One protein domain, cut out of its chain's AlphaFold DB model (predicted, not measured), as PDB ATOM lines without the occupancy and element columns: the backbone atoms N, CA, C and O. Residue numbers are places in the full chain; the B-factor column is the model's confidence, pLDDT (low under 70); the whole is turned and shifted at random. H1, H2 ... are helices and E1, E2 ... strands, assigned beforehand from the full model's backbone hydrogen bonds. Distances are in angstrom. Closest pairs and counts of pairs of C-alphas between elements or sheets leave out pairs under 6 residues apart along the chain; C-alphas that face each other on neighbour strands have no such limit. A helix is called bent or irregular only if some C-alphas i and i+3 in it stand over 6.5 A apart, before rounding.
ATOM      1  N   ARG A 133      66.378  -8.215  -8.857       90.12
ATOM      2  CA  ARG A 133      66.330  -9.452  -9.645       90.12
ATOM      3  C   ARG A 133      67.552 -10.318  -9.330       90.12
ATOM      4  O   ARG A 133      68.621 -10.091  -9.897       90.12
ATOM      5  N   ILE A 134      67.379 -11.347  -8.497       91.50
ATOM      6  CA  ILE A 134      68.450 -12.250  -8.018       91.50
ATOM      7  C   ILE A 134      69.320 -12.801  -9.162       91.50
ATOM      8  O   ILE A 134      70.546 -12.791  -9.074       91.50
ATOM      9  N   LYS A 135      68.709 -13.215 -10.280       89.94
ATOM     10  CA  LYS A 135      69.438 -13.736 -11.454       89.94
ATOM     11  C   LYS A 135      70.377 -12.698 -12.079       89.94
ATOM     12  O   LYS A 135      71.500 -13.023 -12.455       89.94
ATOM     13  N   LEU A 136      69.937 -11.442 -12.169       92.31
ATOM     14  CA  LEU A 136      70.777 -10.367 -12.698       92.31
ATOM     15  C   LEU A 136      71.848  -9.954 -11.695       92.31
ATOM     16  O   LEU A 136      72.993  -9.765 -12.097       92.31
ATOM     17  N   ALA A 137      71.503  -9.889 -10.408       92.12
ATOM     18  CA  ALA A 137      72.464  -9.635  -9.340       92.12
ATOM     19  C   ALA A 137      73.585 -10.687  -9.342       92.12
ATOM     20  O   ALA A 137      74.758 -10.330  -9.287       92.12
ATOM     21  N   SER A 138      73.250 -11.965  -9.537       92.62
ATOM     22  CA  SER A 138      74.232 -13.044  -9.691       92.62
ATOM     23  C   SER A 138      75.217 -12.766 -10.838       92.62
ATOM     24  O   SER A 138      76.431 -12.803 -10.640       92.62
ATOM     25  N   SER A 139      74.716 -12.387 -12.021       92.50
ATOM     26  CA  SER A 139      75.570 -12.049 -13.173       92.50
ATOM     27  C   SER A 139      76.417 -10.785 -12.975       92.50
ATOM     28  O   SER A 139      77.499 -10.657 -13.549       92.50
ATOM     29  N   PHE A 140      75.930  -9.835 -12.177       92.56
ATOM     30  CA  PHE A 140      76.655  -8.621 -11.824       92.56
ATOM     31  C   PHE A 140      77.815  -8.942 -10.877       92.56
ATOM     32  O   PHE A 140      78.948  -8.574 -11.167       92.56
ATOM     33  N   LEU A 141      77.565  -9.715  -9.815       92.06
ATOM     34  CA  LEU A 141      78.595 -10.112  -8.849       92.06
ATOM     35  C   LEU A 141      79.729 -10.920  -9.495       92.06
ATOM     36  O   LEU A 141      80.894 -10.701  -9.166       92.06
ATOM     37  N   LYS A 142      79.410 -11.791 -10.461       90.62
ATOM     38  CA  LYS A 142      80.431 -12.536 -11.218       90.62
ATOM     39  C   LYS A 142      81.373 -11.620 -11.999       90.62
ATOM     40  O   LYS A 142      82.571 -11.869 -12.025       90.62
ATOM     41  N   ARG A 143      80.843 -10.566 -12.628       90.50
ATOM     42  CA  ARG A 143      81.619  -9.670 -13.502       90.50
ATOM     43  C   ARG A 143      82.361  -8.578 -12.737       90.50
ATOM     44  O   ARG A 143      83.518  -8.315 -13.027       90.50
ATOM     45  N   GLU A 144      81.700  -7.955 -11.768       92.38
ATOM     46  CA  GLU A 144      82.212  -6.759 -11.089       92.38
ATOM     47  C   GLU A 144      82.983  -7.086  -9.810       92.38
ATOM     48  O   GLU A 144      84.009  -6.470  -9.522       92.38
ATOM     49  N   HIS A 145      82.507  -8.077  -9.052       92.25
ATOM     50  CA  HIS A 145      83.058  -8.429  -7.743       92.25
ATOM     51  C   HIS A 145      83.976  -9.659  -7.780       92.25
ATOM     52  O   HIS A 145      84.611  -9.948  -6.768       92.25
ATOM     53  N   ASN A 146      84.077 -10.357  -8.922       91.00
ATOM     54  CA  ASN A 146      84.869 -11.583  -9.095       91.00
ATOM     55  C   ASN A 146      84.461 -12.715  -8.124       91.00
ATOM     56  O   ASN A 146      85.286 -13.509  -7.675       91.00
ATOM     57  N   VAL A 147      83.171 -12.789  -7.778       90.62
ATOM     58  CA  VAL A 147      82.616 -13.796  -6.854       90.62
ATOM     59  C   VAL A 147      81.722 -14.782  -7.601       90.62
ATOM     60  O   VAL A 147      81.051 -14.406  -8.560       90.62
ATOM     61  N   HIS A 148      81.664 -16.034  -7.137       88.25
ATOM     62  CA  HIS A 148      80.736 -17.054  -7.627       88.25
ATOM     63  C   HIS A 148      79.535 -17.208  -6.675       88.25
ATOM     64  O   HIS A 148      79.597 -17.980  -5.717       88.25
ATOM     65  N   PRO A 149      78.437 -16.457  -6.885       90.88
ATOM     66  CA  PRO A 149      77.302 -16.493  -5.982       90.88
ATOM     67  C   PRO A 149      76.421 -17.732  -6.200       90.88
ATOM     68  O   PRO A 149      76.139 -18.119  -7.339       90.88
ATOM     69  N   ARG A 150      75.935 -18.302  -5.099       87.94
ATOM     70  CA  ARG A 150      74.995 -19.422  -5.035       87.94
ATOM     71  C   ARG A 150      73.576 -18.905  -4.821       87.94
ATOM     72  O   ARG A 150      73.324 -18.089  -3.937       87.94
ATOM     73  N   VAL A 151      72.656 -19.368  -5.659       89.94
ATOM     74  CA  VAL A 151      71.242 -18.985  -5.613       89.94
ATOM     75  C   VAL A 151      70.472 -20.050  -4.838       89.94
ATOM     76  O   VAL A 151      70.555 -21.226  -5.181       89.94
ATOM     77  N   TYR A 152      69.714 -19.625  -3.836       85.88
ATOM     78  CA  TYR A 152      68.726 -20.436  -3.126       85.88
ATOM     79  C   TYR A 152      67.326 -19.859  -3.367       85.88
ATOM     80  O   TYR A 152      67.174 -18.869  -4.092       85.88
ATOM     81  N   ASP A 153      66.300 -20.467  -2.771       85.94
ATOM     82  CA  ASP A 153      64.931 -19.967  -2.883       85.94
ATOM     83  C   ASP A 153      64.823 -18.582  -2.217       85.94
ATOM     84  O   ASP A 153      64.892 -18.438  -0.998       85.94
ATOM     85  N   ASN A 154      64.744 -17.543  -3.053       81.75
ATOM     86  CA  ASN A 154      64.714 -16.117  -2.696       81.75
ATOM     87  C   ASN A 154      65.965 -15.531  -2.009       81.75
ATOM     88  O   ASN A 154      65.910 -14.404  -1.516       81.75
ATOM     89  N   ALA A 155      67.108 -16.222  -2.028       85.94
ATOM     90  CA  ALA A 155      68.355 -15.723  -1.440       85.94
ATOM     91  C   ALA A 155      69.570 -15.914  -2.361       85.94
ATOM     92  O   ALA A 155      69.623 -16.828  -3.185       85.94
ATOM     93  N   LEU A 156      70.566 -15.037  -2.210       90.38
ATOM     94  CA  LEU A 156      71.831 -15.078  -2.945       90.38
ATOM     95  C   LEU A 156      72.993 -15.052  -1.952       90.38
ATOM     96  O   LEU A 156      73.177 -14.060  -1.251       90.38
ATOM     97  N   TYR A 157      73.789 -16.115  -1.927       90.06
ATOM     98  CA  TYR A 157      74.987 -16.211  -1.095       90.06
ATOM     99  C   TYR A 157      76.220 -15.970  -1.952       90.06
ATOM    100  O   TYR A 157      76.345 -16.535  -3.032       90.06
ATOM    101  N   ALA A 158      77.136 -15.130  -1.485       90.31
ATOM    102  CA  ALA A 158      78.344 -14.762  -2.211       90.31
ATOM    103  C   ALA A 158      79.526 -14.768  -1.237       90.31
ATOM    104  O   ALA A 158      79.521 -14.017  -0.263       90.31
ATOM    105  N   MET A 159      80.522 -15.619  -1.489       87.94
ATOM    106  CA  MET A 159      81.725 -15.686  -0.659       87.94
ATOM    107  C   MET A 159      82.775 -14.687  -1.135       87.94
ATOM    108  O   MET A 159      83.135 -14.668  -2.310       87.94
ATOM    109  N   TYR A 160      83.278 -13.874  -0.209       91.88
ATOM    110  CA  TYR A 160      84.359 -12.934  -0.473       91.88
ATOM    111  C   TYR A 160      85.634 -13.400   0.209       91.88
ATOM    112  O   TYR A 160      85.697 -13.509   1.432       91.88
ATOM    113  N   ASN A 161      86.665 -13.620  -0.597       89.12
ATOM    114  CA  ASN A 161      87.981 -13.970  -0.099       89.12
ATOM    115  C   ASN A 161      88.746 -12.686   0.221       89.12
ATOM    116  O   ASN A 161      88.791 -11.753  -0.586       89.12
ATOM    117  N   LEU A 162      89.338 -12.655   1.410       90.12
ATOM    118  CA  LEU A 162      90.245 -11.596   1.829       90.12
ATOM    119  C   LEU A 162      91.622 -11.790   1.155       90.12
ATOM    120  O   LEU A 162      91.989 -12.921   0.830       90.12
ATOM    121  N   PRO A 163      92.401 -10.719   0.924       91.50
ATOM    122  CA  PRO A 163      92.052  -9.314   1.143       91.50
ATOM    123  C   PRO A 163      91.054  -8.784   0.101       91.50
ATOM    124  O   PRO A 163      91.093  -9.159  -1.065       91.50
ATOM    125  N   LEU A 164      90.166  -7.874   0.509       91.81
ATOM    126  CA  LEU A 164      89.272  -7.203  -0.435       91.81
ATOM    127  C   LEU A 164      90.066  -6.230  -1.313       91.81
ATOM    128  O   LEU A 164      90.894  -5.465  -0.821       91.81
ATOM    129  N   LEU A 165      89.795  -6.254  -2.612       92.75
ATOM    130  CA  LEU A 165      90.431  -5.395  -3.607       92.75
ATOM    131  C   LEU A 165      89.436  -4.323  -4.090       92.75
ATOM    132  O   LEU A 165      88.228  -4.513  -3.944       92.75
ATOM    133  N   PRO A 166      89.895  -3.210  -4.684       93.31
ATOM    134  CA  PRO A 166      88.999  -2.263  -5.348       93.31
ATOM    135  C   PRO A 166      88.289  -2.923  -6.542       93.31
ATOM    136  O   PRO A 166      88.890  -3.742  -7.245       93.31
ATOM    137  N   GLY A 167      87.010  -2.598  -6.749       88.69
ATOM    138  CA  GLY A 167      86.186  -3.167  -7.824       88.69
ATOM    139  C   GLY A 167      86.676  -2.811  -9.234       88.69
ATOM    140  O   GLY A 167      87.512  -1.926  -9.417       88.69
ATOM    141  N   TYR A 168      86.198  -3.547 -10.243       86.50
ATOM    142  CA  TYR A 168      86.627  -3.349 -11.637       86.50
ATOM    143  C   TYR A 168      86.016  -2.110 -12.299       86.50
ATOM    144  O   TYR A 168      86.633  -1.531 -13.193       86.50
ATOM    145  N   GLY A 169      84.803  -1.731 -11.899       84.94
ATOM    146  CA  GLY A 169      84.015  -0.692 -12.544       84.94
ATOM    147  C   GLY A 169      83.826   0.545 -11.667       84.94
ATOM    148  O   GLY A 169      83.976   0.489 -10.450       84.94
ATOM    149  N   PRO A 170      83.397   1.675 -12.255       85.44
ATOM    150  CA  PRO A 170      83.087   2.891 -11.498       85.44
ATOM    151  C   PRO A 170      81.887   2.718 -10.551       85.44
ATOM    152  O   PRO A 170      81.677   3.537  -9.664       85.44
ATOM    153  N   ALA A 171      81.083   1.669 -10.758       84.56
ATOM    154  CA  ALA A 171      79.915   1.340  -9.949       84.56
ATOM    155  C   ALA A 171      80.193   0.266  -8.878       84.56
ATOM    156  O   ALA A 171      79.304  -0.029  -8.080       84.56
ATOM    157  N   SER A 172      81.387  -0.338  -8.860       88.31
ATOM    158  CA  SER A 172      81.761  -1.388  -7.910       88.31
ATOM    159  C   SER A 172      82.947  -0.933  -7.057       88.31
ATOM    160  O   SER A 172      84.054  -0.724  -7.536       88.31
ATOM    161  N   ASN A 173      82.724  -0.780  -5.750       91.44
ATOM    162  CA  ASN A 173      83.776  -0.308  -4.841       91.44
ATOM    163  C   ASN A 173      84.750  -1.424  -4.429       91.44
ATOM    164  O   ASN A 173      85.888  -1.143  -4.064       91.44
ATOM    165  N   ILE A 174      84.308  -2.686  -4.451       93.19
ATOM    166  CA  ILE A 174      84.985  -3.818  -3.798       93.19
ATOM    167  C   ILE A 174      84.953  -5.055  -4.708       93.19
ATOM    168  O   ILE A 174      83.955  -5.279  -5.383       93.19
ATOM    169  N   ARG A 175      85.983  -5.908  -4.665       92.19
ATOM    170  CA  ARG A 175      86.027  -7.254  -5.268       92.19
ATOM    171  C   ARG A 175      86.810  -8.246  -4.392       92.19
ATOM    172  O   ARG A 175      87.568  -7.835  -3.513       92.19
ATOM    173  N   SER A 176      86.643  -9.542  -4.644       92.50
ATOM    174  CA  SER A 176      87.423 -10.615  -4.005       92.50
ATOM    175  C   SER A 176      88.855 -10.709  -4.563       92.50
ATOM    176  O   SER A 176      89.114 -10.337  -5.711       92.50
ATOM    177  N   SER A 177      89.796 -11.210  -3.753       87.75
ATOM    178  CA  SER A 177      91.204 -11.405  -4.145       87.75
ATOM    179  C   SER A 177      91.449 -12.580  -5.092       87.75
ATOM    180  O   SER A 177      92.388 -12.533  -5.884       87.75
ATOM    181  N   THR A 178      90.652 -13.647  -5.007       75.88
ATOM    182  CA  THR A 178      90.914 -14.906  -5.712       75.88
ATOM    183  C   THR A 178      90.095 -15.020  -6.991       75.88
ATOM    184  O   THR A 178      88.868 -14.925  -6.985       75.88
ATOM    185  N   HIS A 179      90.764 -15.324  -8.102       64.06
ATOM    186  CA  HIS A 179      90.126 -15.954  -9.259       64.06
ATOM    187  C   HIS A 179      90.053 -17.451  -8.984       64.06
ATOM    188  O   HIS A 179      90.759 -18.226  -9.623       64.06
ATOM    189  N   ALA A 180      89.289 -17.854  -7.963       62.56
ATOM    190  CA  ALA A 180      89.141 -19.282  -7.724       62.56
ATOM    191  C   ALA A 180      88.585 -19.907  -9.008       62.56
ATOM    192  O   ALA A 180      87.673 -19.363  -9.648       62.56
ATOM    193  N   THR A 181      89.227 -20.984  -9.442       72.88
ATOM    194  CA  THR A 181      88.781 -21.709 -10.628       72.88
ATOM    195  C   THR A 181      87.383 -22.259 -10.363       72.88
ATOM    196  O   THR A 181      86.977 -22.426  -9.210       72.88
ATOM    197  N   GLU A 182      86.603 -22.537 -11.408       74.31
ATOM    198  CA  GLU A 182      85.252 -23.090 -11.217       74.31
ATOM    199  C   GLU A 182      85.281 -24.367 -10.356       74.31
ATOM    200  O   GLU A 182      84.393 -24.570  -9.528       74.31
ATOM    201  N   ALA A 183      86.348 -25.169 -10.468       78.50
ATOM    202  CA  ALA A 183      86.565 -26.367  -9.662       78.50
ATOM    203  C   ALA A 183      86.754 -26.060  -8.165       78.50
ATOM    204  O   ALA A 183      86.118 -26.695  -7.328       78.50
ATOM    205  N   GLU A 184      87.571 -25.063  -7.818       79.62
ATOM    206  CA  GLU A 184      87.791 -24.651  -6.424       79.62
ATOM    207  C   GLU A 184      86.524 -24.067  -5.793       79.62
ATOM    208  O   GLU A 184      86.201 -24.379  -4.648       79.62
ATOM    209  N   HIS A 185      85.763 -23.262  -6.544       74.81
ATOM    210  CA  HIS A 185      84.460 -22.773  -6.079       74.81
ATOM    211  C   HIS A 185      83.471 -23.911  -5.868       74.81
ATOM    212  O   HIS A 185      82.737 -23.893  -4.883       74.81
ATOM    213  N   THR A 186      83.451 -24.893  -6.770       80.19
ATOM    214  CA  THR A 186      82.589 -26.072  -6.625       80.19
ATOM    215  C   THR A 186      82.967 -26.847  -5.370       80.19
ATOM    216  O   THR A 186      82.094 -27.128  -4.562       80.19
ATOM    217  N   ALA A 187      84.259 -27.092  -5.136       84.38
ATOM    218  CA  ALA A 187      84.735 -27.760  -3.925       84.38
ATOM    219  C   ALA A 187      84.364 -26.988  -2.648       84.38
ATOM    220  O   ALA A 187      83.872 -27.577  -1.688       84.38
ATOM    221  N   ALA A 188      84.529 -25.663  -2.642       81.31
ATOM    222  CA  ALA A 188      84.143 -24.831  -1.507       81.31
ATOM    223  C   ALA A 188      82.620 -24.834  -1.271       81.31
ATOM    224  O   ALA A 188      82.171 -24.835  -0.128       81.31
ATOM    225  N   GLN A 189      81.813 -24.870  -2.336       79.31
ATOM    226  CA  GLN A 189      80.356 -25.003  -2.239       79.31
ATOM    227  C   GLN A 189      79.924 -26.371  -1.721       79.31
ATOM    228  O   GLN A 189      79.012 -26.429  -0.896       79.31
ATOM    229  N   THR A 190      80.579 -27.441  -2.169       85.94
ATOM    230  CA  THR A 190      80.355 -28.797  -1.665       85.94
ATOM    231  C   THR A 190      80.677 -28.862  -0.178       85.94
ATOM    232  O   THR A 190      79.809 -29.236   0.599       85.94
ATOM    233  N   HIS A 191      81.842 -28.360   0.236       84.12
ATOM    234  CA  HIS A 191      82.239 -28.328   1.643       84.12
ATOM    235  C   HIS A 191      81.262 -27.517   2.514       84.12
ATOM    236  O   HIS A 191      80.979 -27.888   3.650       84.12
ATOM    237  N   MET A 192      80.715 -26.404   2.005       80.12
ATOM    238  CA  MET A 192      79.660 -25.669   2.719       80.12
ATOM    239  C   MET A 192      78.376 -26.491   2.856       80.12
ATOM    240  O   MET A 192      77.771 -26.485   3.920       80.12
ATOM    241  N   SER A 193      77.959 -27.201   1.805       83.81
ATOM    242  CA  SER A 193      76.768 -28.053   1.868       83.81
ATOM    243  C   SER A 193      76.945 -29.249   2.794       83.81
ATOM    244  O   SER A 193      76.035 -29.556   3.554       83.81
ATOM    245  N   GLU A 194      78.118 -29.873   2.791       87.62
ATOM    246  CA  GLU A 194      78.461 -30.942   3.729       87.62
ATOM    247  C   GLU A 194      78.443 -30.436   5.177       87.62
ATOM    248  O   GLU A 194      77.913 -31.103   6.063       87.62
ATOM    249  N   ALA A 195      78.952 -29.226   5.431       82.00
ATOM    250  CA  ALA A 195      78.882 -28.588   6.746       82.00
ATOM    251  C   ALA A 195      77.438 -28.261   7.187       82.00
ATOM    252  O   ALA A 195      77.120 -28.336   8.372       82.00
ATOM    253  N   GLU A 196      76.552 -27.901   6.252       79.56
ATOM    254  CA  GLU A 196      75.127 -27.669   6.533       79.56
ATOM    255  C   GLU A 196      74.393 -28.979   6.864       79.56
ATOM    256  O   GLU A 196      73.595 -29.016   7.801       79.56
ATOM    257  N   GLU A 197      74.675 -30.051   6.120       83.00
ATOM    258  CA  GLU A 197      74.040 -31.363   6.293       83.00
ATOM    259  C   GLU A 197      74.549 -32.105   7.535       83.00
ATOM    260  O   GLU A 197      73.760 -32.707   8.263       83.00
ATOM    261  N   SER A 198      75.849 -32.015   7.824       83.88
ATOM    262  CA  SER A 198      76.450 -32.616   9.024       83.88
ATOM    263  C   SER A 198      75.967 -31.978  10.332       83.88
ATOM    264  O   SER A 198      76.097 -32.589  11.399       83.88
ATOM    265  N   GLY A 199      75.356 -30.791  10.254       78.12
ATOM    266  CA  GLY A 199      74.866 -30.041  11.401       78.12
ATOM    267  C   GLY A 199      75.995 -29.545  12.310       78.12
ATOM    268  O   GLY A 199      77.150 -29.961  12.238       78.12
TER     269      GLY A 199
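AT A GLANCE: This is residues 133 to 199 of the 270 residues of an uncharacterized protein of Peniophora sp. CBMAI 1063 (UniProt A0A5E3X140). A helix, H1, has a small two-stranded hairpin, E1 and E2, beside its first residues; a long loop, residues 158 to 181, runs out past the last residues of H1 to a tip near Pro 170 and folds back. The second helix, H2, follows that loop, and residues 190 to 199, of which 190 to 198 belong to H2, stick out from the body at the end away from the tip. The printed part has 67 residues, with two named helices and two named strands in the order H1, E1, E2, H2; the sheet, in the order E1 - E2, is antiparallel, and the class is mostly helix. The whole is only just compact, close to loose, with a radius of gyration of the C-alphas of 12.7 A, and it is elongated, spanning 41 by 27 by 18 A.

HOW THE PARTS SIT: H1, residues 134 to 145, has its residues 134 to 138 near the sheet. The strands of that sheet are E1, residues 150 to 152, and E2, residues 155 to 157. The closest C-alphas of H1 and E2 are those of Ile 134 and Leu 156, 6.7 A apart, and the closest of H1 and E1 are those of Ile 134 and Val 151, 7.7 A apart. E1 and E2 form a hairpin of antiparallel neighbours, with 156 degrees between their N-to-C directions. Within hydrogen-bond range across it are N 150 and O 157, 2.8 A apart, and N 152 and O 155, 2.9 A apart. H2, residues 182 to 198, is apart from H1, and it is only just apart from E1, with closest C-alphas 8.2 A apart. In H1 and H2, every O i to N i+4 pair is within hydrogen-bond range.

IN THESE COORDINATES: H1 begins with C-alpha 134 at (68.450, -12.250, -8.018), and residues 134 to 145 cover 15.1 A from first to last C-alpha. E1, residues 150 to 152, measures 6.6 A and E2, residues 155 to 157, measures 6.7 A. C-alpha 157 stands at (74.987, -16.211, -1.095). H2, residues 182 to 198, is the longest helix at 24.0 A, and its last C-alpha, 198, is at (76.450, -32.616, 9.024). Neither helix is bent.

THE WHOLE: The two C-alphas farthest apart are those of Pro 170 and Ser 198, 41.5 A. Without residues 190 to 199, which stand free, the body spans 30 by 27 by 14 A. The printed part has no cut. The links from H1 to E1 and from E1 to E2 are tight, and the link from E2 to H2, with 24 residues, is long. The mean pLDDT of the printed part is 86.3, and residues 179 to 180 are under 70.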